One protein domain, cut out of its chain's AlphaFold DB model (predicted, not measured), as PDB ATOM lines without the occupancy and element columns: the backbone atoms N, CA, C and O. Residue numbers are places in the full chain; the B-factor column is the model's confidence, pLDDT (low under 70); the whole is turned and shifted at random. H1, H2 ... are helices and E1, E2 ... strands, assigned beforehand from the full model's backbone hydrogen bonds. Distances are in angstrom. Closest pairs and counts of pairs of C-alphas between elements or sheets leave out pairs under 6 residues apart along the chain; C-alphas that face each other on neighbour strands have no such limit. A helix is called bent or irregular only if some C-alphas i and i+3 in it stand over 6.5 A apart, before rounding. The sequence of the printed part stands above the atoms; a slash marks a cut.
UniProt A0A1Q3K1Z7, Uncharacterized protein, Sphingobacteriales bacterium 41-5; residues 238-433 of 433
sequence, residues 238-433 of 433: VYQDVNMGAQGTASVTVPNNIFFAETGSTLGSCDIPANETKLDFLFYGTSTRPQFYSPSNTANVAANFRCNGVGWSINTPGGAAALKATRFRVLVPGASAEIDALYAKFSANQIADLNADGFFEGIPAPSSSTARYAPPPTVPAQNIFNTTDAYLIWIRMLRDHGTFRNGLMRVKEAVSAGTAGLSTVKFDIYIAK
ATOM      1  N   VAL A 238      89.364 168.350 221.583       89.31
ATOM      2  CA  VAL A 238      90.768 168.117 221.940       89.31
ATOM      3  C   VAL A 238      91.085 166.631 221.821       89.31
ATOM      4  O   VAL A 238      90.366 165.797 222.358       89.31
ATOM      5  N   TYR A 239      92.172 166.302 221.129       93.31
ATOM      6  CA  TYR A 239      92.756 164.963 221.119       93.31
ATOM      7  C   TYR A 239      94.134 165.031 221.764       93.31
ATOM      8  O   TYR A 239      95.018 165.732 221.266       93.31
ATOM      9  N   GLN A 240      94.303 164.329 222.880       94.06
ATOM     10  CA  GLN A 240      95.530 164.350 223.672       94.06
ATOM     11  C   GLN A 240      96.420 163.146 223.377       94.06
ATOM     12  O   GLN A 240      95.938 162.076 223.011       94.06
ATOM     13  N   ASP A 241      97.728 163.337 223.555       95.31
ATOM     14  CA  ASP A 241      98.745 162.279 223.469       95.31
ATOM     15  C   ASP A 241      98.691 161.453 222.174       95.31
ATOM     16  O   ASP A 241      99.077 160.280 222.132       95.31
ATOM     17  N   VAL A 242      98.275 162.087 221.076       97.88
ATOM     18  CA  VAL A 242      98.256 161.460 219.760       97.88
ATOM     19  C   VAL A 242      99.690 161.126 219.372       97.88
ATOM     20  O   VAL A 242     100.546 162.006 219.259       97.88
ATOM     21  N   ASN A 243      99.955 159.837 219.167       97.88
ATOM     22  CA  ASN A 243     101.267 159.323 218.808       97.88
ATOM     23  C   ASN A 243     101.283 158.877 217.347       97.88
ATOM     24  O   ASN A 243     100.494 158.016 216.949       97.88
ATOM     25  N   MET A 244     102.230 159.401 216.573       98.31
ATOM     26  CA  MET A 244     102.430 159.023 215.180       98.31
ATOM     27  C   MET A 244     103.853 158.543 214.915       98.31
ATOM     28  O   MET A 244     104.834 159.132 215.374       98.31
ATOM     29  N   GLY A 245     103.963 157.485 214.116       97.38
ATOM     30  CA  GLY A 245     105.214 157.056 213.503       97.38
ATOM     31  C   GLY A 245     105.374 157.633 212.097       97.38
ATOM     32  O   GLY A 245     104.422 158.113 211.488       97.38
ATOM     33  N   ALA A 246     106.595 157.607 211.572       96.25
ATOM     34  CA  ALA A 246     106.876 157.984 210.190       96.25
ATOM     35  C   ALA A 246     106.427 156.886 209.193       96.25
ATOM     36  O   ALA A 246     105.669 155.973 209.515       96.25
ATOM     37  N   GLN A 247     106.898 156.933 207.949       94.62
ATOM     38  CA  GLN A 247     106.452 156.040 206.873       94.62
ATOM     39  C   GLN A 247     106.865 154.560 207.011       94.62
ATOM     40  O   GLN A 247     106.438 153.736 206.204       94.62
ATOM     41  N   GLY A 248     107.707 154.214 207.988       91.50
ATOM     42  CA  GLY A 248     108.313 152.889 208.095       91.50
ATOM     43  C   GLY A 248     109.492 152.687 207.141       91.50
ATOM     44  O   GLY A 248     110.092 153.634 206.629       91.50
ATOM     45  N   THR A 249     109.862 151.429 206.920       91.00
ATOM     46  CA  THR A 249     110.944 151.035 206.002       91.00
ATOM     47  C   THR A 249     110.451 149.958 205.035       91.00
ATOM     48  O   THR A 249     109.285 149.576 205.056       91.00
ATOM     49  N   ALA A 250     111.328 149.430 204.176       88.31
ATOM     50  CA  ALA A 250     110.971 148.302 203.315       88.31
ATOM     51  C   ALA A 250     110.575 147.036 204.103       88.31
ATOM     52  O   ALA A 250     109.807 146.230 203.588       88.31
ATOM     53  N   SER A 251     111.074 146.874 205.333       89.94
ATOM     54  CA  SER A 251     110.836 145.708 206.196       89.94
ATOM     55  C   SER A 251     109.998 146.011 207.441       89.94
ATOM     56  O   SER A 251     109.681 145.096 208.194       89.94
ATOM     57  N   VAL A 252     109.637 147.277 207.676       92.12
ATOM     58  CA  VAL A 252     108.874 147.709 208.855       92.12
ATOM     59  C   VAL A 252     107.659 148.500 208.404       92.12
ATOM     60  O   VAL A 252     107.803 149.600 207.872       92.12
ATOM     61  N   THR A 253     106.470 147.966 208.668       94.12
ATOM     62  CA  THR A 253     105.205 148.681 208.481       94.12
ATOM     63  C   THR A 253     104.819 149.399 209.767       94.12
ATOM     64  O   THR A 253     104.829 148.812 210.846       94.12
ATOM     65  N   VAL A 254     104.482 150.683 209.640       94.50
ATOM     66  CA  VAL A 254     104.064 151.532 210.760       94.50
ATOM     67  C   VAL A 254     102.532 151.605 210.803       94.50
ATOM     68  O   VAL A 254     101.924 151.901 209.769       94.50
ATOM     69  N   PRO A 255     101.900 151.352 211.968       95.19
ATOM     70  CA  PRO A 255     100.444 151.284 212.108       95.19
ATOM     71  C   PRO A 255      99.767 152.639 212.390       95.19
ATOM     72  O   PRO A 255      98.557 152.681 212.565       95.19
ATOM     73  N   ASN A 256     100.523 153.737 212.482       97.06
ATOM     74  CA  ASN A 256     100.031 155.033 212.961       97.06
ATOM     75  C   ASN A 256     100.749 156.231 212.304       97.06
ATOM     76  O   ASN A 256     101.286 157.091 212.993       97.06
ATOM     77  N   ASN A 257     100.820 156.293 210.976       96.62
ATOM     78  CA  ASN A 257     101.513 157.370 210.250       96.62
ATOM     79  C   ASN A 257     100.609 158.335 209.477       96.62
ATOM     80  O   ASN A 257     101.105 159.265 208.832       96.62
ATOM     81  N   ILE A 258      99.296 158.160 209.606       96.88
ATOM     82  CA  ILE A 258      98.262 159.071 209.110       96.88
ATOM     83  C   ILE A 258      97.313 159.472 210.238       96.88
ATOM     84  O   ILE A 258      97.082 158.677 211.146       96.88
ATOM     85  N   PHE A 259      96.777 160.691 210.177       97.88
ATOM     86  CA  PHE A 259      95.846 161.245 211.166       97.88
ATOM     87  C   PHE A 259      94.504 161.639 210.539       97.88
ATOM     88  O   PHE A 259      94.464 162.172 209.421       97.88
ATOM     89  N   PHE A 260      93.428 161.427 211.300       95.81
ATOM     90  CA  PHE A 260      92.062 161.823 210.966       95.81
ATOM     91  C   PHE A 260      91.522 162.783 212.021       95.81
ATOM     92  O   PHE A 260      91.259 162.403 213.158       95.81
ATOM     93  N   ALA A 261      91.293 164.031 211.636       93.12
ATOM     94  CA  ALA A 261      90.803 165.070 212.534       93.12
ATOM     95  C   ALA A 261      89.324 164.904 212.916       93.12
ATOM     96  O   ALA A 261      88.889 165.471 213.912       93.12
ATOM     97  N   GLU A 262      88.563 164.117 212.153       89.25
ATOM     98  CA  GLU A 262      87.164 163.817 212.481       89.25
ATOM     99  C   GLU A 262      87.026 162.962 213.744       89.25
ATOM    100  O   GLU A 262      86.086 163.128 214.508       89.25
ATOM    101  N   THR A 263      87.977 162.055 213.962       90.31
ATOM    102  CA  THR A 263      87.918 161.034 215.015       90.31
ATOM    103  C   THR A 263      89.093 161.103 215.986       90.31
ATOM    104  O   THR A 263      89.111 160.365 216.965       90.31
ATOM    105  N   GLY A 264      90.118 161.904 215.684       92.44
ATOM    106  CA  GLY A 264      91.380 161.935 216.426       92.44
ATOM    107  C   GLY A 264      92.234 160.680 216.261       92.44
ATOM    108  O   GLY A 264      93.272 160.551 216.908       92.44
ATOM    109  N   SER A 265      91.813 159.737 215.416       95.38
ATOM    110  CA  SER A 265      92.479 158.448 215.271       95.38
ATOM    111  C   SER A 265      93.684 158.525 214.338       95.38
ATOM    112  O   SER A 265      93.779 159.371 213.441       95.38
ATOM    113  N   THR A 266      94.599 157.578 214.532       97.88
ATOM    114  CA  THR A 266      95.731 157.339 213.639       97.88
ATOM    115  C   THR A 266      95.629 155.958 213.013       97.88
ATOM    116  O   THR A 266      95.262 155.011 213.707       97.88
ATOM    117  N   LEU A 267      96.003 155.831 211.744       97.31
ATOM    118  CA  LEU A 267      96.107 154.543 211.048       97.31
ATOM    119  C   LEU A 267      97.465 154.404 210.356       97.31
ATOM    120  O   LEU A 267      98.281 155.332 210.371       97.31
ATOM    121  N   GLY A 268      97.731 153.233 209.780       95.38
ATOM    122  CA  GLY A 268      99.018 152.900 209.186       95.38
ATOM    123  C   GLY A 268      99.033 152.994 207.670       95.38
ATOM    124  O   GLY A 268      98.026 153.251 207.012       95.38
ATOM    125  N   SER A 269     100.192 152.683 207.085       95.12
ATOM    126  CA  SER A 269     100.349 152.683 205.624       95.12
ATOM    127  C   SER A 269      99.457 151.673 204.902       95.12
ATOM    128  O   SER A 269      99.156 151.870 203.728       95.12
ATOM    129  N   CYS A 270      99.024 150.610 205.582       95.50
ATOM    130  CA  CYS A 270      98.103 149.622 205.019       95.50
ATOM    131  C   CYS A 270      96.678 150.153 204.835       95.50
ATOM    132  O   CYS A 270      95.964 149.666 203.964       95.50
ATOM    133  N   ASP A 271      96.288 151.171 205.599       96.44
ATOM    134  CA  ASP A 271      94.930 151.715 205.583       96.44
ATOM    135  C   ASP A 271      94.767 152.873 204.594       96.44
ATOM    136  O   ASP A 271      93.644 153.282 204.291       96.44
ATOM    137  N   ILE A 272      95.881 153.402 204.074       94.25
ATOM    138  CA  ILE A 272      95.886 154.550 203.167       94.25
ATOM    139  C   ILE A 272      95.002 154.321 201.927       94.25
ATOM    140  O   ILE A 272      94.160 155.184 201.674       94.25
ATOM    141  N   PRO A 273      95.100 153.201 201.176       92.19
ATOM    142  CA  PRO A 273      94.340 153.039 199.931       92.19
ATOM    143  C   PRO A 273      92.818 153.123 200.108       92.19
ATOM    144  O   PRO A 273      92.118 153.582 199.211       92.19
ATOM    145  N   ALA A 274      92.296 152.713 201.269       93.25
ATOM    146  CA  ALA A 274      90.865 152.780 201.575       93.25
ATOM    147  C   ALA A 274      90.408 154.170 202.062       93.25
ATOM    148  O   ALA A 274      89.208 154.419 202.179       93.25
ATOM    149  N   ASN A 275      91.350 155.068 202.369       94.12
ATOM    150  CA  ASN A 275      91.091 156.313 203.092       94.12
ATOM    151  C   ASN A 275      91.758 157.554 202.473       94.12
ATOM    152  O   ASN A 275      91.769 158.602 203.114       94.12
ATOM    153  N   GLU A 276      92.289 157.474 201.251       92.75
ATOM    154  CA  GLU A 276      93.100 158.523 200.608       92.75
ATOM    155  C   GLU A 276      92.491 159.937 200.691       92.75
ATOM    156  O   GLU A 276      93.178 160.890 201.061       92.75
ATOM    157  N   THR A 277      91.194 160.087 200.414       91.00
ATOM    158  CA  THR A 277      90.497 161.389 200.450       91.00
ATOM    159  C   THR A 277      90.174 161.881 201.859       91.00
ATOM    160  O   THR A 277      89.862 163.054 202.049       91.00
ATOM    161  N   LYS A 278      90.251 161.005 202.862       92.44
ATOM    162  CA  LYS A 278      89.895 161.312 204.252       92.44
ATOM    163  C   LYS A 278      91.092 161.764 205.082       92.44
ATOM    164  O   LYS A 278      90.872 162.450 206.078       92.44
ATOM    165  N   LEU A 279      92.315 161.417 204.668       94.31
ATOM    166  CA  LEU A 279      93.561 161.739 205.371       94.31
ATOM    167  C   LEU A 279      93.670 163.245 205.617       94.31
ATOM    168  O   LEU A 279      93.678 164.007 204.654       94.31
ATOM    169  N   ASP A 280      93.809 163.691 206.865       96.25
ATOM    170  CA  ASP A 280      94.021 165.116 207.135       96.25
ATOM    171  C   ASP A 280      95.515 165.471 207.075       96.25
ATOM    172  O   ASP A 280      95.880 166.477 206.469       96.25
ATOM    173  N   PHE A 281      96.406 164.639 207.621       96.88
ATOM    174  CA  PHE A 281      97.852 164.768 207.411       96.88
ATOM    175  C   PHE A 281      98.620 163.472 207.681       96.88
ATOM    176  O   PHE A 281      98.092 162.518 208.253       96.88
ATOM    177  N   LEU A 282      99.883 163.452 207.252       97.06
ATOM    178  CA  LEU A 282     100.815 162.341 207.430       97.06
ATOM    179  C   LEU A 282     102.039 162.789 208.229       97.06
ATOM    180  O   LEU A 282     102.390 163.973 208.231       97.06
ATOM    181  N   PHE A 283     102.735 161.830 208.835       97.56
ATOM    182  CA  PHE A 283     104.064 162.050 209.396       97.56
ATOM    183  C   PHE A 283     105.118 161.311 208.568       97.56
ATOM    184  O   PHE A 283     104.986 160.125 208.264       97.56
ATOM    185  N   TYR A 284     106.158 162.031 208.151       95.81
ATOM    186  CA  TYR A 284     107.148 161.539 207.199       95.81
ATOM    187  C   TYR A 284     108.570 161.855 207.655       95.81
ATOM    188  O   TYR A 284     108.921 163.003 207.920       95.81
ATOM    189  N   GLY A 285     109.414 160.831 207.698       94.25
ATOM    190  CA  GLY A 285     110.840 160.925 207.968       94.25
ATOM    191  C   GLY A 285     111.635 161.169 206.692       94.25
ATOM    192  O   GLY A 285     111.664 160.310 205.810       94.25
ATOM    193  N   THR A 286     112.341 162.300 206.609       89.00
ATOM    194  CA  THR A 286     113.315 162.561 205.533       89.00
ATOM    195  C   THR A 286     114.745 162.296 205.998       89.00
ATOM    196  O   THR A 286     115.009 162.248 207.196       89.00
ATOM    197  N   SER A 287     115.689 162.207 205.056       82.25
ATOM    198  CA  SER A 287     117.129 162.187 205.368       82.25
ATOM    199  C   SER A 287     117.604 163.439 206.106       82.25
ATOM    200  O   SER A 287     118.645 163.404 206.752       82.25
ATOM    201  N   THR A 288     116.856 164.543 206.001       80.06
ATOM    202  CA  THR A 288     117.172 165.771 206.726       80.06
ATOM    203  C   THR A 288     116.620 165.709 208.143       80.06
ATOM    204  O   THR A 288     117.430 165.708 209.061       80.06
ATOM    205  N   ARG A 289     115.287 165.640 208.319       90.00
ATOM    206  CA  ARG A 289     114.541 165.495 209.594       90.00
ATOM    207  C   ARG A 289     113.095 165.010 209.355       90.00
ATOM    208  O   ARG A 289     112.614 165.115 208.218       90.00
ATOM    209  N   PRO A 290     112.383 164.492 210.373       95.25
ATOM    210  CA  PRO A 290     110.966 164.170 210.241       95.25
ATOM    211  C   PRO A 290     110.079 165.419 210.189       95.25
ATOM    212  O   PRO A 290     110.468 166.497 210.641       95.25
ATOM    213  N   GLN A 291     108.897 165.287 209.597       96.19
ATOM    214  CA  GLN A 291     107.984 166.400 209.360       96.19
ATOM    215  C   GLN A 291     106.529 165.949 209.243       96.19
ATOM    216  O   GLN A 291     106.240 164.864 208.734       96.19
ATOM    217  N   PHE A 292     105.616 166.831 209.640       97.56
ATOM    218  CA  PHE A 292     104.222 166.754 209.222       97.56
ATOM    219  C   PHE A 292     104.110 167.097 207.744       97.56
ATOM    220  O   PHE A 292     104.854 167.940 207.226       97.56
ATOM    221  N   TYR A 293     103.183 166.434 207.066       95.25
ATOM    222  CA  TYR A 293     103.116 166.452 205.620       95.25
ATOM    223  C   TYR A 293     101.669 166.471 205.124       95.25
ATOM    224  O   TYR A 293     100.823 165.695 205.570       95.25
ATOM    225  N   SER A 294     101.390 167.376 204.188       95.50
ATOM    226  CA  SER A 294     100.084 167.521 203.547       95.50
ATOM    227  C   SER A 294      99.816 166.364 202.572       95.50
ATOM    228  O   SER A 294     100.684 166.095 201.733       95.50
ATOM    229  N   PRO A 295      98.633 165.721 202.610       94.62
ATOM    230  CA  PRO A 295      98.259 164.659 201.676       94.62
ATOM    231  C   PRO A 295      98.361 165.092 200.213       94.62
ATOM    232  O   PRO A 295      98.935 164.378 199.402       94.62
ATOM    233  N   SER A 296      97.930 166.308 199.869       92.62
ATOM    234  CA  SER A 296      98.015 166.815 198.489       92.62
ATOM    235  C   SER A 296      99.446 167.037 197.975       92.62
ATOM    236  O   SER A 296      99.638 167.387 196.813       92.62
ATOM    237  N   ASN A 297     100.466 166.901 198.828       89.94
ATOM    238  CA  ASN A 297     101.873 167.071 198.469       89.94
ATOM    239  C   ASN A 297     102.619 165.724 198.369       89.94
ATOM    240  O   ASN A 297     103.847 165.706 198.238       89.94
ATOM    241  N   THR A 298     101.929 164.582 198.515       85.25
ATOM    242  CA  THR A 298     102.570 163.262 198.687       85.25
ATOM    243  C   THR A 298     103.059 162.615 197.402       85.25
ATOM    244  O   THR A 298     103.713 161.585 197.491       85.25
ATOM    245  N   ALA A 299     102.835 163.207 196.226       84.50
ATOM    246  CA  ALA A 299     103.172 162.594 194.934       84.50
ATOM    247  C   ALA A 299     104.602 162.009 194.872       84.50
ATOM    248  O   ALA A 299     104.797 160.907 194.370       84.50
ATOM    249  N   ASN A 300     105.587 162.699 195.457       86.56
ATOM    250  CA  ASN A 300     106.993 162.269 195.452       86.56
ATOM    251  C   ASN A 300     107.386 161.346 196.622       86.56
ATOM    252  O   ASN A 300     108.510 160.853 196.664       86.56
ATOM    253  N   VAL A 301     106.501 161.153 197.601       89.69
ATOM    254  CA  VAL A 301     106.783 160.395 198.834       89.69
ATOM    255  C   VAL A 301     105.795 159.257 199.086       89.69
ATOM    256  O   VAL A 301     106.050 158.443 199.966       89.69
ATOM    257  N   ALA A 302     104.710 159.151 198.312       92.31
ATOM    258  CA  ALA A 302     103.657 158.150 198.479       92.31
ATOM    259  C   ALA A 302     104.229 156.725 198.489       92.31
ATOM    260  O   ALA A 302     104.009 155.982 199.440       92.31
ATOM    261  N   ALA A 303     105.106 156.400 197.535       93.44
ATOM    262  CA  ALA A 303     105.752 155.088 197.447       93.44
ATOM    263  C   ALA A 303     106.619 154.714 198.673       93.44
ATOM    264  O   ALA A 303     106.983 153.546 198.839       93.44
ATOM    265  N   ASN A 304     106.963 155.679 199.534       93.44
ATOM    266  CA  ASN A 304     107.707 155.428 200.768       93.44
ATOM    267  C   ASN A 304     106.805 155.004 201.932       93.44
ATOM    268  O   ASN A 304     107.313 154.399 202.873       93.44
ATOM    269  N   PHE A 305     105.498 155.264 201.865       94.38
ATOM    270  CA  PHE A 305     104.514 154.718 202.800       94.38
ATOM    271  C   PHE A 305     104.201 153.283 202.384       94.38
ATOM    272  O   PHE A 305     103.526 153.055 201.381       94.38
ATOM    273  N   ARG A 306     104.761 152.311 203.114       93.69
ATOM    274  CA  ARG A 306     104.767 150.901 202.703       93.69
ATOM    275  C   ARG A 306     103.915 150.020 203.608       93.69
ATOM    276  O   ARG A 306     104.128 149.951 204.818       93.69
ATOM    277  N   CYS A 307     103.017 149.264 202.992       93.50
ATOM    278  CA  CYS A 307     102.306 148.161 203.623       93.50
ATOM    279  C   CYS A 307     102.963 146.840 203.217       93.50
ATOM    280  O   CYS A 307     102.932 146.475 202.044       93.50
ATOM    281  N   ASN A 308     103.593 146.136 204.162       91.81
ATOM    282  CA  ASN A 308     104.281 144.864 203.914       91.81
ATOM    283  C   ASN A 308     105.254 144.931 202.717       91.81
ATOM    284  O   ASN A 308     105.276 144.059 201.852       91.81
ATOM    285  N   GLY A 309     106.020 146.024 202.633       89.44
ATOM    286  CA  GLY A 309     106.978 146.288 201.555       89.44
ATOM    287  C   GLY A 309     106.388 146.919 200.286       89.44
ATOM    288  O   GLY A 309     107.145 147.517 199.513       89.44
ATOM    289  N   VAL A 310     105.064 146.874 200.097       93.38
ATOM    290  CA  VAL A 310     104.355 147.465 198.951       93.38
ATOM    291  C   VAL A 310     104.104 148.950 199.200       93.38
ATOM    292  O   VAL A 310     103.462 149.318 200.180       93.38
ATOM    293  N   GLY A 311     104.631 149.810 198.328       92.56
ATOM    294  CA  GLY A 311     104.448 151.259 198.423       92.56
ATOM    295  C   GLY A 311     103.036 151.698 198.043       92.56
ATOM    296  O   GLY A 311     102.414 151.113 197.156       92.56
ATOM    297  N   TRP A 312     102.549 152.752 198.690       94.19
ATOM    298  CA  TRP A 312     101.282 153.381 198.344       94.19
ATOM    299  C   TRP A 312     101.333 153.994 196.933       94.19
ATOM    300  O   TRP A 312     102.169 154.850 196.633       94.19
ATOM    301  N   SER A 313     100.409 153.548 196.078       93.56
ATOM    302  CA  SER A 313     100.072 154.171 194.795       93.56
ATOM    303  C   SER A 313      98.770 154.945 194.946       93.56
ATOM    304  O   SER A 313      97.767 154.354 195.342       93.56
ATOM    305  N   ILE A 314      98.790 156.238 194.616       93.69
ATOM    306  CA  ILE A 314      97.611 157.109 194.684       93.69
ATOM    307  C   ILE A 314      96.619 156.684 193.602       93.69
ATOM    308  O   ILE A 314      96.918 156.820 192.416       93.69
ATOM    309  N   ASN A 315      95.444 156.209 194.014       90.00
ATOM    310  CA  ASN A 315      94.440 155.647 193.105       90.00
ATOM    311  C   ASN A 315      93.093 156.398 193.126       90.00
ATOM    312  O   ASN A 315      92.167 156.026 192.404       90.00
ATOM    313  N   THR A 316      92.973 157.467 193.914       89.69
ATOM    314  CA  THR A 316      91.784 158.327 193.958       89.69
ATOM    315  C   THR A 316      91.524 159.013 192.606       89.69
ATOM    316  O   THR A 316      92.462 159.525 191.983       89.69
ATOM    317  N   PRO A 317      90.256 159.108 192.154       87.75
ATOM    318  CA  PRO A 317      89.881 159.915 190.994       87.75
ATOM    319  C   PRO A 317      90.348 161.373 191.132       87.75
ATOM    320  O   PRO A 317      89.998 162.052 192.090       87.75
ATOM    321  N   GLY A 318      91.137 161.865 190.174       85.56
ATOM    322  CA  GLY A 318      91.786 163.185 190.254       85.56
ATOM    323  C   GLY A 318      93.212 163.160 190.825       85.56
ATOM    324  O   GLY A 318      93.874 164.198 190.879       85.56
ATOM    325  N   GLY A 319      93.723 161.979 191.191       88.94
ATOM    326  CA  GLY A 319      95.102 161.768 191.624       88.94
ATOM    327  C   GLY A 319      95.460 162.560 192.882       88.94
ATOM    328  O   GLY A 319      94.618 162.815 193.739       88.94
ATOM    329  N   ALA A 320      96.719 162.996 192.986       87.19
ATOM    330  CA  ALA A 320      97.203 163.754 194.146       87.19
ATOM    331  C   ALA A 320      96.428 165.066 194.397       87.19
ATOM    332  O   ALA A 320      96.366 165.530 195.533       87.19
ATOM    333  N   ALA A 321      95.817 165.651 193.359       86.88
ATOM    334  CA  ALA A 321      95.031 166.879 193.475       86.88
ATOM    335  C   ALA A 321      93.688 166.674 194.199       86.88
ATOM    336  O   ALA A 321      93.122 167.642 194.698       86.88
ATOM    337  N   ALA A 322      93.193 165.435 194.275       88.88
ATOM    338  CA  ALA A 322      91.972 165.088 195.001       88.88
ATOM    339  C   ALA A 322      92.207 164.826 196.500       88.88
ATOM    340  O   ALA A 322      91.251 164.678 197.259       88.88
ATOM    341  N   LEU A 323      93.467 164.762 196.943       92.75
ATOM    342  CA  LEU A 323      93.813 164.596 198.353       92.75
ATOM    343  C   LEU A 323      93.699 165.936 199.094       92.75
ATOM    344  O   LEU A 323      93.950 167.001 198.526       92.75
ATOM    345  N   LYS A 324      93.375 165.894 200.393       93.81
ATOM    346  CA  LYS A 324      93.211 167.105 201.209       93.81
ATOM    347  C   LYS A 324      94.490 167.949 201.239       93.81
ATOM    348  O   LYS A 324      95.581 167.467 201.550       93.81
ATOM    349  N   ALA A 325      94.344 169.241 200.956       94.25
ATOM    350  CA  ALA A 325      95.442 170.205 200.914       94.25
ATOM    351  C   ALA A 325      95.670 170.891 202.270       94.25
ATOM    352  O   ALA A 325      95.594 172.116 202.383       94.25
ATOM    353  N   THR A 326      95.954 170.104 203.309       95.81
ATOM    354  CA  THR A 326      96.227 170.626 204.657       95.81
ATOM    355  C   THR A 326      97.441 171.551 204.664       95.81
ATOM    356  O   THR A 326      98.447 171.267 204.003       95.81
ATOM    357  N   ARG A 327      97.345 172.663 205.398       97.00
ATOM    358  CA  ARG A 327      98.401 173.676 205.519       97.00
ATOM    359  C   ARG A 327      98.860 173.848 206.956       97.00
ATOM    360  O   ARG A 327      98.047 173.798 207.871       97.00
ATOM    361  N   PHE A 328     100.149 174.117 207.126       98.12
ATOM    362  CA  PHE A 328     100.798 174.287 208.422       98.12
ATOM    363  C   PHE A 328     101.459 175.661 208.538       98.12
ATOM    364  O   PHE A 328     101.977 176.206 207.556       98.12
ATOM    365  N   ARG A 329     101.460 176.200 209.755       98.19
ATOM    366  CA  ARG A 329     102.281 177.330 210.185       98.19
ATOM    367  C   ARG A 329     102.770 177.063 211.595       98.19
ATOM    368  O   ARG A 329     101.975 176.974 212.523       98.19
ATOM    369  N   VAL A 330     104.079 176.967 211.751       98.50
ATOM    370  CA  VAL A 330     104.704 176.959 213.070       98.50
ATOM    371  C   VAL A 330     104.606 178.369 213.647       98.50
ATOM    372  O   VAL A 330     104.958 179.348 212.982       98.50
ATOM    373  N   LEU A 331     104.095 178.464 214.870       98.19
ATOM    374  CA  LEU A 331     103.956 179.711 215.607       98.19
ATOM    375  C   LEU A 331     105.240 179.916 216.412       98.19
ATOM    376  O   LEU A 331     105.474 179.213 217.392       98.19
ATOM    377  N   VAL A 332     106.094 180.831 215.955       97.81
ATOM    378  CA  VAL A 332     107.415 181.095 216.543       97.81
ATOM    379  C   VAL A 332     107.304 182.255 217.538       97.81
ATOM    380  O   VAL A 332     107.027 183.370 217.086       97.81
ATOM    381  N   PRO A 333     107.509 182.041 218.851       96.38
ATOM    382  CA  PRO A 333     107.526 183.127 219.829       96.38
ATOM    383  C   PRO A 333     108.536 184.219 219.478       96.38
ATOM    384  O   PRO A 333     109.591 183.952 218.899       96.38
ATOM    385  N   GLY A 334     108.189 185.461 219.800       95.69
ATOM    386  CA  GLY A 334     108.947 186.665 219.476       95.69
ATOM    387  C   GLY A 334     108.867 187.099 218.009       95.69
ATOM    388  O   GLY A 334     109.427 188.134 217.656       95.69
ATOM    389  N   ALA A 335     108.184 186.346 217.134       95.50
ATOM    390  CA  ALA A 335     108.021 186.741 215.733       95.50
ATOM    391  C   ALA A 335     106.976 187.855 215.541       95.50
ATOM    392  O   ALA A 335     107.087 188.625 214.586       95.50
ATOM    393  N   SER A 336     105.965 187.937 216.414       96.62
ATOM    394  CA  SER A 336     105.010 189.049 216.484       96.62
ATOM    395  C   SER A 336     104.285 189.071 217.835       96.62
ATOM    396  O   SER A 336     104.213 188.048 218.520       96.62
ATOM    397  N   ALA A 337     103.709 190.223 218.196       96.81
ATOM    398  CA  ALA A 337     102.967 190.383 219.446       96.81
ATOM    399  C   ALA A 337     101.725 189.474 219.512       96.81
ATOM    400  O   ALA A 337     101.367 188.980 220.578       96.81
ATOM    401  N   GLU A 338     101.086 189.218 218.371       96.44
ATOM    402  CA  GLU A 338      99.911 188.350 218.254       96.44
ATOM    403  C   GLU A 338     100.266 186.889 218.545       96.44
ATOM    404  O   GLU A 338      99.514 186.193 219.227       96.44
ATOM    405  N   ILE A 339     101.435 186.423 218.082       97.06
ATOM    406  CA  ILE A 339     101.915 185.069 218.384       97.06
ATOM    407  C   ILE A 339     102.232 184.941 219.876       97.06
ATOM    408  O   ILE A 339     101.819 183.964 220.498       97.06
ATOM    409  N   ASP A 340     102.898 185.929 220.473       97.06
ATOM    410  CA  ASP A 340     103.209 185.902 221.907       97.06
ATOM    411  C   ASP A 340     101.934 185.917 222.766       97.06
ATOM    412  O   ASP A 340     101.806 185.146 223.722       97.06
ATOM    413  N   ALA A 341     100.939 186.722 222.382       93.88
ATOM    414  CA  ALA A 341      99.627 186.735 223.022       93.88
ATOM    415  C   ALA A 341      98.899 185.386 222.889       93.88
ATOM    416  O   ALA A 341      98.240 184.950 223.835       93.88
ATOM    417  N   LEU A 342      99.029 184.701 221.748       94.88
ATOM    418  CA  LEU A 342      98.471 183.361 221.547       94.88
ATOM    419  C   LEU A 342      99.116 182.340 222.491       94.88
ATOM    420  O   LEU A 342      98.391 181.569 223.119       94.88
ATOM    421  N   TYR A 343     100.444 182.353 222.649       95.88
ATOM    422  CA  TYR A 343     101.129 181.489 223.619       95.88
ATOM    423  C   TYR A 343     100.664 181.770 225.054       95.88
ATOM    424  O   TYR A 343     100.385 180.828 225.793       95.88
ATOM    425  N   ALA A 344     100.498 183.041 225.433       92.06
ATOM    426  CA  ALA A 344      99.976 183.405 226.750       92.06
ATOM    427  C   ALA A 344      98.547 182.874 226.976       92.06
ATOM    428  O   ALA A 344      98.275 182.266 228.013       92.06
ATOM    429  N   LYS A 345      97.650 183.035 225.991       86.44
ATOM    430  CA  LYS A 345      96.285 182.478 226.037       86.44
ATOM    431  C   LYS A 345      96.300 180.954 226.132       86.44
ATOM    432  O   LYS A 345      95.550 180.390 226.924       86.44
ATOM    433  N   PHE A 346      97.159 180.290 225.360       88.81
ATOM    434  CA  PHE A 346      97.314 178.838 225.389       88.81
ATOM    435  C   PHE A 346      97.757 178.348 226.775       88.81
ATOM    436  O   PHE A 346      97.101 177.496 227.364       88.81
ATOM    437  N   SER A 347      98.822 178.929 227.334       85.94
ATOM    438  CA  SER A 347      99.344 178.565 228.658       85.94
ATOM    439  C   SER A 347      98.377 178.866 229.806       85.94
ATOM    440  O   SER A 347      98.444 178.206 230.838       85.94
ATOM    441  N   ALA A 348      97.478 179.835 229.635       78.81
ATOM    442  CA  ALA A 348      96.424 180.151 230.596       78.81
ATOM    443  C   ALA A 348      95.146 179.305 230.418       78.81
ATOM    444  O   ALA A 348      94.166 179.546 231.120       78.81
ATOM    445  N   ASN A 349      95.126 178.359 229.470       74.44
ATOM    446  CA  ASN A 349      93.937 177.606 229.061       74.44
ATOM    447  C   ASN A 349      92.747 178.509 228.656       74.44
ATOM    448  O   ASN A 349      91.581 178.260 228.965       74.44
ATOM    449  N   GLN A 350      93.044 179.612 227.963       78.12
ATOM    450  CA  GLN A 350      92.082 180.625 227.517       78.12
ATOM    451  C   GLN A 350      91.844 180.551 226.005       78.12
ATOM    452  O   GLN A 350      91.994 181.535 225.276       78.12
ATOM    453  N   ILE A 351      91.453 179.374 225.519       81.31
ATOM    454  CA  ILE A 351      91.061 179.172 224.120       81.31
ATOM    455  C   ILE A 351      89.538 179.308 224.054       81.31
ATOM    456  O   ILE A 351      88.798 178.468 224.555       81.31
ATOM    457  N   ALA A 352      89.045 180.433 223.537       70.94
ATOM    458  CA  ALA A 352      87.603 180.660 223.399       70.94
ATOM    459  C   ALA A 352      87.057 180.018 222.117       70.94
ATOM    460  O   ALA A 352      85.994 179.409 222.136       70.94
ATOM    461  N   ASP A 353      87.812 180.129 221.024       79.69
ATOM    462  CA  ASP A 353      87.556 179.483 219.746       79.69
ATOM    463  C   ASP A 353      88.870 179.203 219.004       79.69
ATOM    464  O   ASP A 353      89.954 179.435 219.534       79.69
ATOM    465  N   LEU A 354      88.772 178.670 217.786       86.75
ATOM    466  CA  LEU A 354      89.904 178.502 216.872       86.75
ATOM    467  C   LEU A 354      89.668 179.271 215.563       86.75
ATOM    468  O   LEU A 354      90.093 178.841 214.490       86.75
ATOM    469  N   ASN A 355      88.948 180.391 215.614       80.44
ATOM    470  CA  ASN A 355      88.606 181.161 214.423       80.44
ATOM    471  C   ASN A 355      89.796 181.995 213.936       80.44
ATOM    472  O   ASN A 355      90.619 182.468 214.721       80.44
ATOM    473  N   ALA A 356      89.881 182.176 212.614       72.81
ATOM    474  CA  ALA A 356      90.944 182.972 211.998       72.81
ATOM    475  C   ALA A 356      90.873 184.449 212.423       72.81
ATOM    476  O   ALA A 356      91.904 185.059 212.675       72.81
ATOM    477  N   ASP A 357      89.654 184.970 212.568       68.56
ATOM    478  CA  ASP A 357      89.371 186.358 212.952       68.56
ATOM    479  C   ASP A 357      89.224 186.533 214.478       68.56
ATOM    480  O   ASP A 357      88.773 187.571 214.944       68.56
ATOM    481  N   GLY A 358      89.554 185.496 215.256       77.38
ATOM    482  CA  GLY A 358      89.475 185.491 216.717       77.38
ATOM    483  C   GLY A 358      90.795 185.039 217.327       77.38
ATOM    484  O   GLY A 358      91.730 185.819 217.489       77.38
ATOM    485  N   PHE A 359      90.904 183.752 217.663       85.25
ATOM    486  CA  PHE A 359      92.108 183.213 218.303       85.25
ATOM    487  C   PHE A 359      93.404 183.407 217.492       85.25
ATOM    488  O   PHE A 359      94.467 183.578 218.089       85.25
ATOM    489  N   PHE A 360      93.322 183.422 216.157       93.56
ATOM    490  CA  PHE A 360      94.470 183.629 215.261       93.56
ATOM    491  C   PHE A 360      94.530 185.028 214.624       93.56
ATOM    492  O   PHE A 360      95.284 185.226 213.668       93.56
ATOM    493  N   GLU A 361      93.748 185.986 215.126       91.94
ATOM    494  CA  GLU A 361      93.657 187.327 214.546       91.94
ATOM    495  C   GLU A 361      95.044 187.985 214.422       91.94
ATOM    496  O   GLU A 361      95.888 187.894 215.315       91.94
ATOM    497  N   GLY A 362      95.305 188.614 213.273       93.81
ATOM    498  CA  GLY A 362      96.582 189.271 212.970       93.81
ATOM    499  C   GLY A 362      97.735 188.329 212.591       93.81
ATOM    500  O   GLY A 362      98.768 188.794 212.107       93.81
ATOM    501  N   ILE A 363      97.567 187.005 212.704       96.06
ATOM    502  CA  ILE A 363      98.565 186.022 212.262       96.06
ATOM    503  C   ILE A 363      98.258 185.599 210.813       96.06
ATOM    504  O   ILE A 363      97.156 185.129 210.525       96.06
ATOM    505  N   PRO A 364      99.214 185.683 209.864       95.44
ATOM    506  CA  PRO A 364      98.962 185.246 208.493       95.44
ATOM    507  C   PRO A 364      98.640 183.750 208.417       95.44
ATOM    508  O   PRO A 364      99.366 182.922 208.974       95.44
ATOM    509  N   ALA A 365      97.590 183.404 207.674       94.88
ATOM    510  CA  ALA A 365      97.091 182.036 207.591       94.88
ATOM    511  C   ALA A 365      98.156 181.015 207.115       94.88
ATOM    512  O   ALA A 365      99.039 181.355 206.319       94.88
ATOM    513  N   PRO A 366      98.060 179.740 207.546       96.81
ATOM    514  CA  PRO A 366      98.922 178.659 207.088       96.81
ATOM    515  C   PRO A 366      98.978 178.509 205.568       96.81
ATOM    516  O   PRO A 366      97.946 178.392 204.906       96.81
ATOM    517  N   SER A 367     100.200 178.448 205.031       94.19
ATOM    518  CA  SER A 367     100.474 178.289 203.595       94.19
ATOM    519  C   SER A 367     101.408 177.117 203.270       94.19
ATOM    520  O   SER A 367     101.388 176.618 202.144       94.19
ATOM    521  N   SER A 368     102.193 176.625 204.235       96.19
ATOM    522  CA  SER A 368     103.141 175.530 204.005       96.19
ATOM    523  C   SER A 368     102.426 174.184 203.882       96.19
ATOM    524  O   SER A 368     101.486 173.905 204.619       96.19
ATOM    525  N   SER A 369     102.891 173.306 202.993       95.69
ATOM    526  CA  SER A 369     102.458 171.900 202.927       95.69
ATOM    527  C   SER A 369     103.170 170.994 203.935       95.69
ATOM    528  O   SER A 369     102.874 169.802 203.994       95.69
ATOM    529  N   THR A 370     104.129 171.528 204.694       95.56
ATOM    530  CA  THR A 370     104.937 170.766 205.653       95.56
ATOM    531  C   THR A 370     105.274 171.588 206.894       95.56
ATOM    532  O   THR A 370     105.369 172.817 206.832       95.56
ATOM    533  N   ALA A 371     105.505 170.906 208.010       97.31
ATOM    534  CA  ALA A 371     106.150 171.473 209.188       97.31
ATOM    535  C   ALA A 371     107.216 170.487 209.662       97.31
ATOM    536  O   ALA A 371     106.902 169.355 210.027       97.31
ATOM    537  N   ARG A 372     108.482 170.895 209.597       96.88
ATOM    538  CA  ARG A 372     109.635 170.031 209.840       96.88
ATOM    539  C   ARG A 372     110.133 170.169 211.266       96.88
ATOM    540  O   ARG A 372     110.327 171.277 211.749       96.88
ATOM    541  N   TYR A 373     110.408 169.044 211.905       97.44
ATOM    542  CA  TYR A 373     111.039 169.036 213.210       97.44
ATOM    543  C   TYR A 373     112.509 169.424 213.093       97.44
ATOM    544  O   TYR A 373     113.228 168.901 212.241       97.44
ATOM    545  N   ALA A 374     112.992 170.279 213.985       95.62
ATOM    546  CA  ALA A 374     114.411 170.445 214.213       95.62
ATOM    547  C   ALA A 374     114.694 170.761 215.688       95.62
ATOM    548  O   ALA A 374     114.325 171.842 216.131       95.62
ATOM    549  N   PRO A 375     115.381 169.886 216.449       92.12
ATOM    550  CA  PRO A 375     115.811 170.252 217.794       92.12
ATOM    551  C   PRO A 375     116.786 171.443 217.781       92.12
ATOM    552  O   PRO A 375     117.502 171.638 216.781       92.12
ATOM    553  N   PRO A 376     116.870 172.191 218.899       89.62
ATOM    554  CA  PRO A 376     117.935 173.158 219.134       89.62
ATOM    555  C   PRO A 376     119.324 172.559 218.834       89.62
ATOM    556  O   PRO A 376     119.536 171.363 219.053       89.62
ATOM    557  N   PRO A 377     120.274 173.348 218.295       92.00
ATOM    558  CA  PRO A 377     120.260 174.811 218.178       92.00
ATOM    559  C   PRO A 377     119.676 175.346 216.853       92.00
ATOM    560  O   PRO A 377     119.922 176.495 216.496       92.00
ATOM    561  N   THR A 378     118.952 174.537 216.067       92.44
ATOM    562  CA  THR A 378     118.326 175.039 214.831       92.44
ATOM    563  C   THR A 378     117.273 176.099 215.156       92.44
ATOM    564  O   THR A 378     116.344 175.827 215.911       92.44
ATOM    565  N   VAL A 379     117.409 177.287 214.560       92.94
ATOM    566  CA  VAL A 379     116.476 178.405 214.762       92.94
ATOM    567  C   VAL A 379     115.100 178.042 214.186       92.94
ATOM    568  O   VAL A 379     115.028 177.657 213.010       92.94
ATOM    569  N   PRO A 380     114.014 178.153 214.973       95.19
ATOM    570  CA  PRO A 380     112.662 177.949 214.474       95.19
ATOM    571  C   PRO A 380     112.293 178.911 213.345       95.19
ATOM    572  O   PRO A 380     112.772 180.039 213.260       95.19
ATOM    573  N   ALA A 381     111.396 178.462 212.480       95.88
ATOM    574  CA  ALA A 381     110.867 179.244 211.369       95.88
ATOM    575  C   ALA A 381     109.411 178.846 211.131       95.88
ATOM    576  O   ALA A 381     108.939 177.860 211.686       95.88
ATOM    577  N   GLN A 382     108.702 179.544 210.243       95.75
ATOM    578  CA  GLN A 382     107.276 179.285 209.974       95.75
ATOM    579  C   GLN A 382     106.966 177.846 209.503       95.75
ATOM    580  O   GLN A 382     105.813 177.421 209.544       95.75
ATOM    581  N   ASN A 383     107.972 177.084 209.069       95.94
ATOM    582  CA  ASN A 383     107.876 175.673 208.695       95.94
ATOM    583  C   ASN A 383     108.853 174.765 209.471       95.94
ATOM    584  O   ASN A 383     109.032 173.611 209.078       95.94
ATOM    585  N   ILE A 384     109.505 175.264 210.527       96.94
ATOM    586  CA  ILE A 384     110.454 174.509 211.357       96.94
ATOM    587  C   ILE A 384     110.037 174.630 212.820       96.94
ATOM    588  O   ILE A 384     110.159 175.707 213.399       96.94
ATOM    589  N   PHE A 385     109.577 173.526 213.408       97.88
ATOM    590  CA  PHE A 385     109.158 173.449 214.807       97.88
ATOM    591  C   PHE A 385     110.200 172.730 215.665       97.88
ATOM    592  O   PHE A 385     111.010 171.939 215.169       97.88
ATOM    593  N   ASN A 386     110.126 172.948 216.974       96.44
ATOM    594  CA  ASN A 386     110.821 172.150 217.977       96.44
ATOM    595  C   ASN A 386     109.867 171.885 219.159       96.44
ATOM    596  O   ASN A 386     108.718 172.310 219.125       96.44
ATOM    597  N   THR A 387     110.302 171.157 220.185       95.94
ATOM    598  CA  THR A 387     109.446 170.796 221.334       95.94
ATOM    599  C   THR A 387     109.610 171.726 222.543       95.94
ATOM    600  O   THR A 387     109.131 171.404 223.624       95.94
ATOM    601  N   THR A 388     110.324 172.847 222.397       93.69
ATOM    602  CA  THR A 388     110.740 173.719 223.517       93.69
ATOM    603  C   THR A 388     110.333 175.170 223.293       93.69
ATOM    604  O   THR A 388     109.536 175.699 224.057       93.69
ATOM    605  N   ASP A 389     110.810 175.780 222.212       91.69
ATOM    606  CA  ASP A 389     110.599 177.196 221.906       91.69
ATOM    607  C   ASP A 389     109.469 177.419 220.898       91.69
ATOM    608  O   ASP A 389     108.778 178.419 220.972       91.69
ATOM    609  N   ALA A 390     109.264 176.517 219.936       96.81
ATOM    610  CA  ALA A 390     108.284 176.689 218.859       96.81
ATOM    611  C   ALA A 390     107.441 175.422 218.683       96.81
ATOM    612  O   ALA A 390     107.495 174.764 217.640       96.81
ATOM    613  N   TYR A 391     106.711 175.064 219.741       97.56
ATOM    614  CA  TYR A 391     105.952 173.814 219.849       97.56
ATOM    615  C   TYR A 391     104.487 173.923 219.415       97.56
ATOM    616  O   TYR A 391     103.819 172.892 219.303       97.56
ATOM    617  N   LEU A 392     103.973 175.134 219.168       98.44
ATOM    618  CA  LEU A 392     102.623 175.333 218.648       98.44
ATOM    619  C   LEU A 392     102.614 175.423 217.118       98.44
ATOM    620  O   LEU A 392     103.380 176.172 216.506       98.44
ATOM    621  N   ILE A 393     101.702 174.681 216.491       98.62
ATOM    622  CA  ILE A 393     101.491 174.672 215.042       98.62
ATOM    623  C   ILE A 393     100.019 174.970 214.762       98.62
ATOM    624  O   ILE A 393      99.134 174.230 215.188       98.62
ATOM    625  N   TRP A 394      99.752 176.030 214.001       98.12
ATOM    626  CA  TRP A 394      98.434 176.273 213.426       98.12
ATOM    627  C   TRP A 394      98.280 175.458 212.140       98.12
ATOM    628  O   TRP A 394      99.096 175.542 211.216       98.12
ATOM    629  N   ILE A 395      97.219 174.662 212.090       97.94
ATOM    630  CA  ILE A 395      96.879 173.769 210.991       97.94
ATOM    631  C   ILE A 395      95.558 174.219 210.365       97.94
ATOM    632  O   ILE A 395      94.583 174.473 211.065       97.94
ATOM    633  N   ARG A 396      95.504 174.288 209.035       96.31
ATOM    634  CA  ARG A 396      94.260 174.432 208.268       96.31
ATOM    635  C   ARG A 396      93.998 173.145 207.506       96.31
ATOM    636  O   ARG A 396      94.731 172.836 206.571       96.31
ATOM    637  N   MET A 397      92.960 172.413 207.896       94.19
ATOM    638  CA  MET A 397      92.575 171.133 207.292       94.19
ATOM    639  C   MET A 397      91.386 171.343 206.360       94.19
ATOM    640  O   MET A 397      90.404 171.981 206.741       94.19
ATOM    641  N   LEU A 398      91.489 170.841 205.129       89.50
ATOM    642  CA  LEU A 398      90.440 170.981 204.121       89.50
ATOM    643  C   LEU A 398      89.268 170.038 204.441       89.50
ATOM    644  O   LEU A 398      89.478 168.847 204.674       89.50
ATOM    645  N   ARG A 399      88.044 170.568 204.444       83.88
ATOM    646  CA  ARG A 399      86.788 169.811 204.537       83.88
ATOM    647  C   ARG A 399      86.310 169.398 203.144       83.88
ATOM    648  O   ARG A 399      86.653 170.032 202.146       83.88
ATOM    649  N   ASP A 400      85.432 168.403 203.098       73.19
ATOM    650  CA  ASP A 400      84.900 167.827 201.854       73.19
ATOM    651  C   ASP A 400      84.115 168.843 200.996       73.19
ATOM    652  O   ASP A 400      83.999 168.686 199.784       73.19
ATOM    653  N   HIS A 401      83.634 169.935 201.601       72.69
ATOM    654  CA  HIS A 401      82.941 171.036 200.919       72.69
ATOM    655  C   HIS A 401      83.868 172.186 200.477       72.69
ATOM    656  O   HIS A 401      83.389 173.253 200.099       72.69
ATOM    657  N   GLY A 402      85.192 172.010 200.556       76.00
ATOM    658  CA  GLY A 402      86.183 173.000 200.111       76.00
ATOM    659  C   GLY A 402      86.498 174.114 201.117       76.00
ATOM    660  O   GLY A 402      87.346 174.964 200.846       76.00
ATOM    661  N   THR A 403      85.857 174.117 202.287       86.94
ATOM    662  CA  THR A 403      86.173 175.030 203.397       86.94
ATOM    663  C   THR A 403      87.301 174.475 204.266       86.94
ATOM    664  O   THR A 403      87.638 173.297 204.190       86.94
ATOM    665  N   PHE A 404      87.906 175.313 205.110       88.94
ATOM    666  CA  PHE A 404      88.935 174.872 206.055       88.94
ATOM    667  C   PHE A 404      88.397 174.845 207.482       88.94
ATOM    668  O   PHE A 404      87.734 175.790 207.898       88.94
ATOM    669  N   ARG A 405      88.778 173.816 208.244       91.44
ATOM    670  CA  ARG A 405      88.757 173.850 209.712       91.44
ATOM    671  C   ARG A 405      90.141 174.186 210.245       91.44
ATOM    672  O   ARG A 405      91.146 173.693 209.726       91.44
ATOM    673  N   ASN A 406      90.185 175.022 211.272       95.25
ATOM    674  CA  ASN A 406      91.419 175.336 211.974       95.25
ATOM    675  C   ASN A 406      91.701 174.286 213.048       95.25
ATOM    676  O   ASN A 406      90.784 173.739 213.660       95.25
ATOM    677  N   GLY A 407      92.981 174.046 213.294       96.00
ATOM    678  CA  GLY A 407      93.453 173.319 214.454       96.00
ATOM    679  C   GLY A 407      94.696 173.965 215.046       96.00
ATOM    680  O   GLY A 407      95.484 174.587 214.332       96.00
ATOM    681  N   LEU A 408      94.869 173.811 216.351       97.69
ATOM    682  CA  LEU A 408      96.078 174.180 217.074       97.69
ATOM    683  C   LEU A 408      96.708 172.899 217.608       97.69
ATOM    684  O   LEU A 408      96.091 172.190 218.393       97.69
ATOM    685  N   MET A 409      97.924 172.592 217.180       98.44
ATOM    686  CA  MET A 409      98.674 171.432 217.648       98.44
ATOM    687  C   MET A 409      99.779 171.881 218.599       98.44
ATOM    688  O   MET A 409     100.542 172.783 218.263       98.44
ATOM    689  N   ARG A 410      99.900 171.209 219.745       97.81
ATOM    690  CA  ARG A 410     101.028 171.317 220.671       97.81
ATOM    691  C   ARG A 410     101.889 170.065 220.555       97.81
ATOM    692  O   ARG A 410     101.495 168.993 221.002       97.81
ATOM    693  N   VAL A 411     103.084 170.200 219.995       98.38
ATOM    694  CA  VAL A 411     104.038 169.090 219.913       98.38
ATOM    695  C   VAL A 411     104.727 168.900 221.264       98.38
ATOM    696  O   VAL A 411     105.365 169.820 221.769       98.38
ATOM    697  N   LYS A 412     104.629 167.697 221.836       97.81
ATOM    698  CA  LYS A 412     105.223 167.347 223.137       97.81
ATOM    699  C   LYS A 412     106.557 166.631 222.984       97.81
ATOM    700  O   LYS A 412     107.533 166.968 223.647       97.81
ATOM    701  N   GLU A 413     106.611 165.665 222.073       97.75
ATOM    702  CA  GLU A 413     107.798 164.847 221.824       97.75
ATOM    703  C   GLU A 413     108.005 164.686 220.320       97.75
ATOM    704  O   GLU A 413     107.046 164.512 219.572       97.75
ATOM    705  N   ALA A 414     109.257 164.708 219.870       96.62
ATOM    706  CA  ALA A 414     109.615 164.372 218.499       96.62
ATOM    707  C   ALA A 414     111.007 163.734 218.464       96.62
ATOM    708  O   ALA A 414     111.982 164.288 218.983       96.62
ATOM    709  N   VAL A 415     111.106 162.567 217.830       95.19
ATOM    710  CA  VAL A 415     112.343 161.788 217.740       95.19
ATOM    711  C   VAL A 415     112.747 161.664 216.281       95.19
ATOM    712  O   VAL A 415     112.042 161.059 215.479       95.19
ATOM    713  N   SER A 416     113.913 162.218 215.941       94.56
ATOM    714  CA  SER A 416     114.556 161.987 214.647       94.56
ATOM    715  C   SER A 416     115.424 160.738 214.752       94.56
ATOM    716  O   SER A 416     116.542 160.800 215.264       94.56
ATOM    717  N   ALA A 417     114.909 159.603 214.293       91.88
ATOM    718  CA  ALA A 417     115.653 158.350 214.329       91.88
ATOM    719  C   ALA A 417     116.807 158.355 213.309       91.88
ATOM    720  O   ALA A 417     116.715 158.986 212.255       91.88
ATOM    721  N   GLY A 418     117.877 157.596 213.588       88.75
ATOM    722  CA  GLY A 418     118.983 157.403 212.635       88.75
ATOM    723  C   GLY A 418     118.517 156.776 211.314       88.75
ATOM    724  O   GLY A 418     119.029 157.097 210.245       88.75
ATOM    725  N   THR A 419     117.475 155.942 211.373       92.50
ATOM    726  CA  THR A 419     116.692 155.531 210.206       92.50
ATOM    727  C   THR A 419     115.455 156.413 210.115       92.50
ATOM    728  O   THR A 419     114.516 156.234 210.885       92.50
ATOM    729  N   ALA A 420     115.432 157.341 209.154       89.44
ATOM    730  CA  ALA A 420     114.400 158.374 209.052       89.44
ATOM    731  C   ALA A 420     112.959 157.837 209.164       89.44
ATOM    732  O   ALA A 420     112.149 158.401 209.900       89.44
ATOM    733  N   GLY A 421     112.662 156.715 208.501       89.94
ATOM    734  CA  GLY A 421     111.345 156.069 208.508       89.94
ATOM    735  C   GLY A 421     110.890 155.475 209.848       89.94
ATOM    736  O   GLY A 421     109.751 155.033 209.948       89.94
ATOM    737  N   LEU A 422     111.743 155.486 210.876       93.12
ATOM    738  CA  LEU A 422     111.435 155.054 212.246       93.12
ATOM    739  C   LEU A 422     111.307 156.234 213.228       93.12
ATOM    740  O   LEU A 422     111.318 156.037 214.439       93.12
ATOM    741  N   SER A 423     111.224 157.464 212.718       97.06
ATOM    742  CA  SER A 423     110.986 158.660 213.535       97.06
ATOM    743  C   SER A 423     109.570 158.670 214.119       97.06
ATOM    744  O   SER A 423     108.651 158.115 213.513       97.06
ATOM    745  N   THR A 424     109.379 159.345 215.252       97.50
ATOM    746  CA  THR A 424     108.081 159.436 215.947       97.50
ATOM    747  C   THR A 424     107.771 160.858 216.406       97.50
ATOM    748  O   THR A 424     108.670 161.699 216.519       97.50
ATOM    749  N   VAL A 425     106.492 161.130 216.666       98.38
ATOM    750  CA  VAL A 425     106.004 162.385 217.245       98.38
ATOM    751  C   VAL A 425     104.813 162.126 218.165       98.38
ATOM    752  O   VAL A 425     103.972 161.281 217.864       98.38
ATOM    753  N   LYS A 426     104.733 162.879 219.263       98.56
ATOM    754  CA  LYS A 426     103.594 162.908 220.184       98.56
ATOM    755  C   LYS A 426     103.093 164.336 220.345       98.56
ATOM    756  O   LYS A 426     103.902 165.247 220.555       98.56
ATOM    757  N   PHE A 427     101.785 164.546 220.254       98.56
ATOM    758  CA  PHE A 427     101.185 165.877 220.314       98.56
ATOM    759  C   PHE A 427      99.772 165.865 220.900       98.56
ATOM    760  O   PHE A 427      99.089 164.846 220.882       98.56
ATOM    761  N   ASP A 428      99.341 167.035 221.362       97.56
ATOM    762  CA  ASP A 428      97.928 167.346 221.589       97.56
ATOM    763  C   ASP A 428      97.427 168.189 220.413       97.56
ATOM    764  O   ASP A 428      98.187 168.985 219.851       97.56
ATOM    765  N   ILE A 429      96.166 168.038 220.016       97.06
ATOM    766  CA  ILE A 429      95.574 168.849 218.950       97.06
ATOM    767  C   ILE A 429      94.146 169.275 219.290       97.06
ATOM    768  O   ILE A 429      93.290 168.460 219.616       97.06
ATOM    769  N   TYR A 430      93.904 170.574 219.163       94.00
ATOM    770  CA  TYR A 430      92.610 171.230 219.300       94.00
ATOM    771  C   TYR A 430      92.063 171.457 217.891       94.00
ATOM    772  O   TYR A 430      92.781 171.996 217.048       94.00
ATOM    773  N   ILE A 431      90.826 171.056 217.606       92.62
ATOM    774  CA  ILE A 431      90.244 171.086 216.256       92.62
ATOM    775  C   ILE A 431      88.883 171.764 216.287       92.62
ATOM    776  O   ILE A 431      87.998 171.325 217.014       92.62
ATOM    777  N   ALA A 432      88.706 172.811 215.480       90.44
ATOM    778  CA  ALA A 432      87.436 173.519 215.355       90.44
ATOM    779  C   ALA A 432      86.328 172.579 214.848       90.44
ATOM    780  O   ALA A 432      86.558 171.820 213.898       90.44
ATOM    781  N   LYS A 433      85.144 172.657 215.467       81.44
ATOM    782  CA  LYS A 433      83.959 171.874 215.086       81.44
ATOM    783  C   LYS A 433      83.412 172.279 213.718       81.44
ATOM    784  O   LYS A 433      83.519 173.453 213.295       81.44
TER     785      LYS A 433
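Overview. This is residues 238 to 433 of the 433 residues of an uncharacterized protein of Sphingobacteriales bacterium 41-5 (UniProt A0A1Q3K1Z7). Two sheets stand partly face to face as a sandwich, a large, strongly twisted one of E1, E8, E7, E6 and E4 and a small one of E2, E3 and E5, with their strands nearly aligned. Helix H4 packs on the large sheet at one end of the longest axis, while the short helices H1, H2 and H3 and the long loop 301 to 318 lie toward the other end. The printed part has 196 residues, with four named helices and eight named strands in the order E1 H1 E2 E3 H2 H3 E4 H4 E5 E6 E7 E8, and both sheets are antiparallel. The class is mixed, helices and strands, with under half of the residues in named elements; the whole is compact, with a radius of gyration of the C-alphas of 16.0 A and spans of 47 by 40 by 25 A.

Arrangement. E1, residues 238 to 245, is an edge strand beside E8, residues 424 to 432, with N 239 and O 429 2.9 A apart. E7, residues 404 to 415, forms hairpins with E8, N 410 to O 428 2.8 A, and with E6, residues 392 to 398, N 395 to O 407 2.8 A; E6, E7 and E8 are a meander, each strand the antiparallel neighbour of the one before. E4, residues 327 to 331, is the other edge strand, with N 329 and O 394 of E6 2.9 A apart. In the second sheet E2, residues 281 to 285, and E3, residues 290 to 293, form a hairpin, N 284 to O 291 2.9 A, and E3 pairs with E5, residues 370 to 373, N 292 to O 371 2.9 A. The sandwich, two sheets face to face, has best planes 25 degrees apart; the closest C-alphas of E4 and E5 are those of Phe 328 and Ala 371, 6.1 A. H4, residues 337 to 347, is on the five-stranded sheet as two layers, a helix on one face of a sheet; its closest C-alpha pair with E4 is Ile 339 and Leu 331, 6.4 A. H2, residues 295 to 300, only grazes the smaller sheet and touches H3, residues 319 to 322, closest at the C-alphas of Ser 296 and Ala 320, 5.4 A. H1, residues 272 to 275, touches no helix. Each O i to N i+4 pair of H4 is within hydrogen-bond range, H2 has 0 of 2 but 1 of 3 O i to N i+3 pairs, and H1 and H3 are too short for an i+4 pair.

Along the chain. E1 begins at C-alpha 238 (90.768, 168.117, 221.940) and bends by 61 degrees at residue 241. H4 is 15.4 A long from C-alpha 337 (102.967, 190.383, 219.446). E6 measures 19.5 A, E7 29.3 A and E8 25.0 A, ending at C-alpha 432 (87.436, 173.519, 215.355). H2 is irregular, with C-alphas 297 and 300 7.6 A apart.

Size, cuts and confidence. The C-alphas farthest apart, those of Asn 308 and Ala 337, are 48.1 A apart. The printed part has no cut, and its long links are E1 to H1, H2 to H3, H4 to E5 and E5 to E6. Mean pLDDT of the printed part is 92.6, with residue 357 under 70.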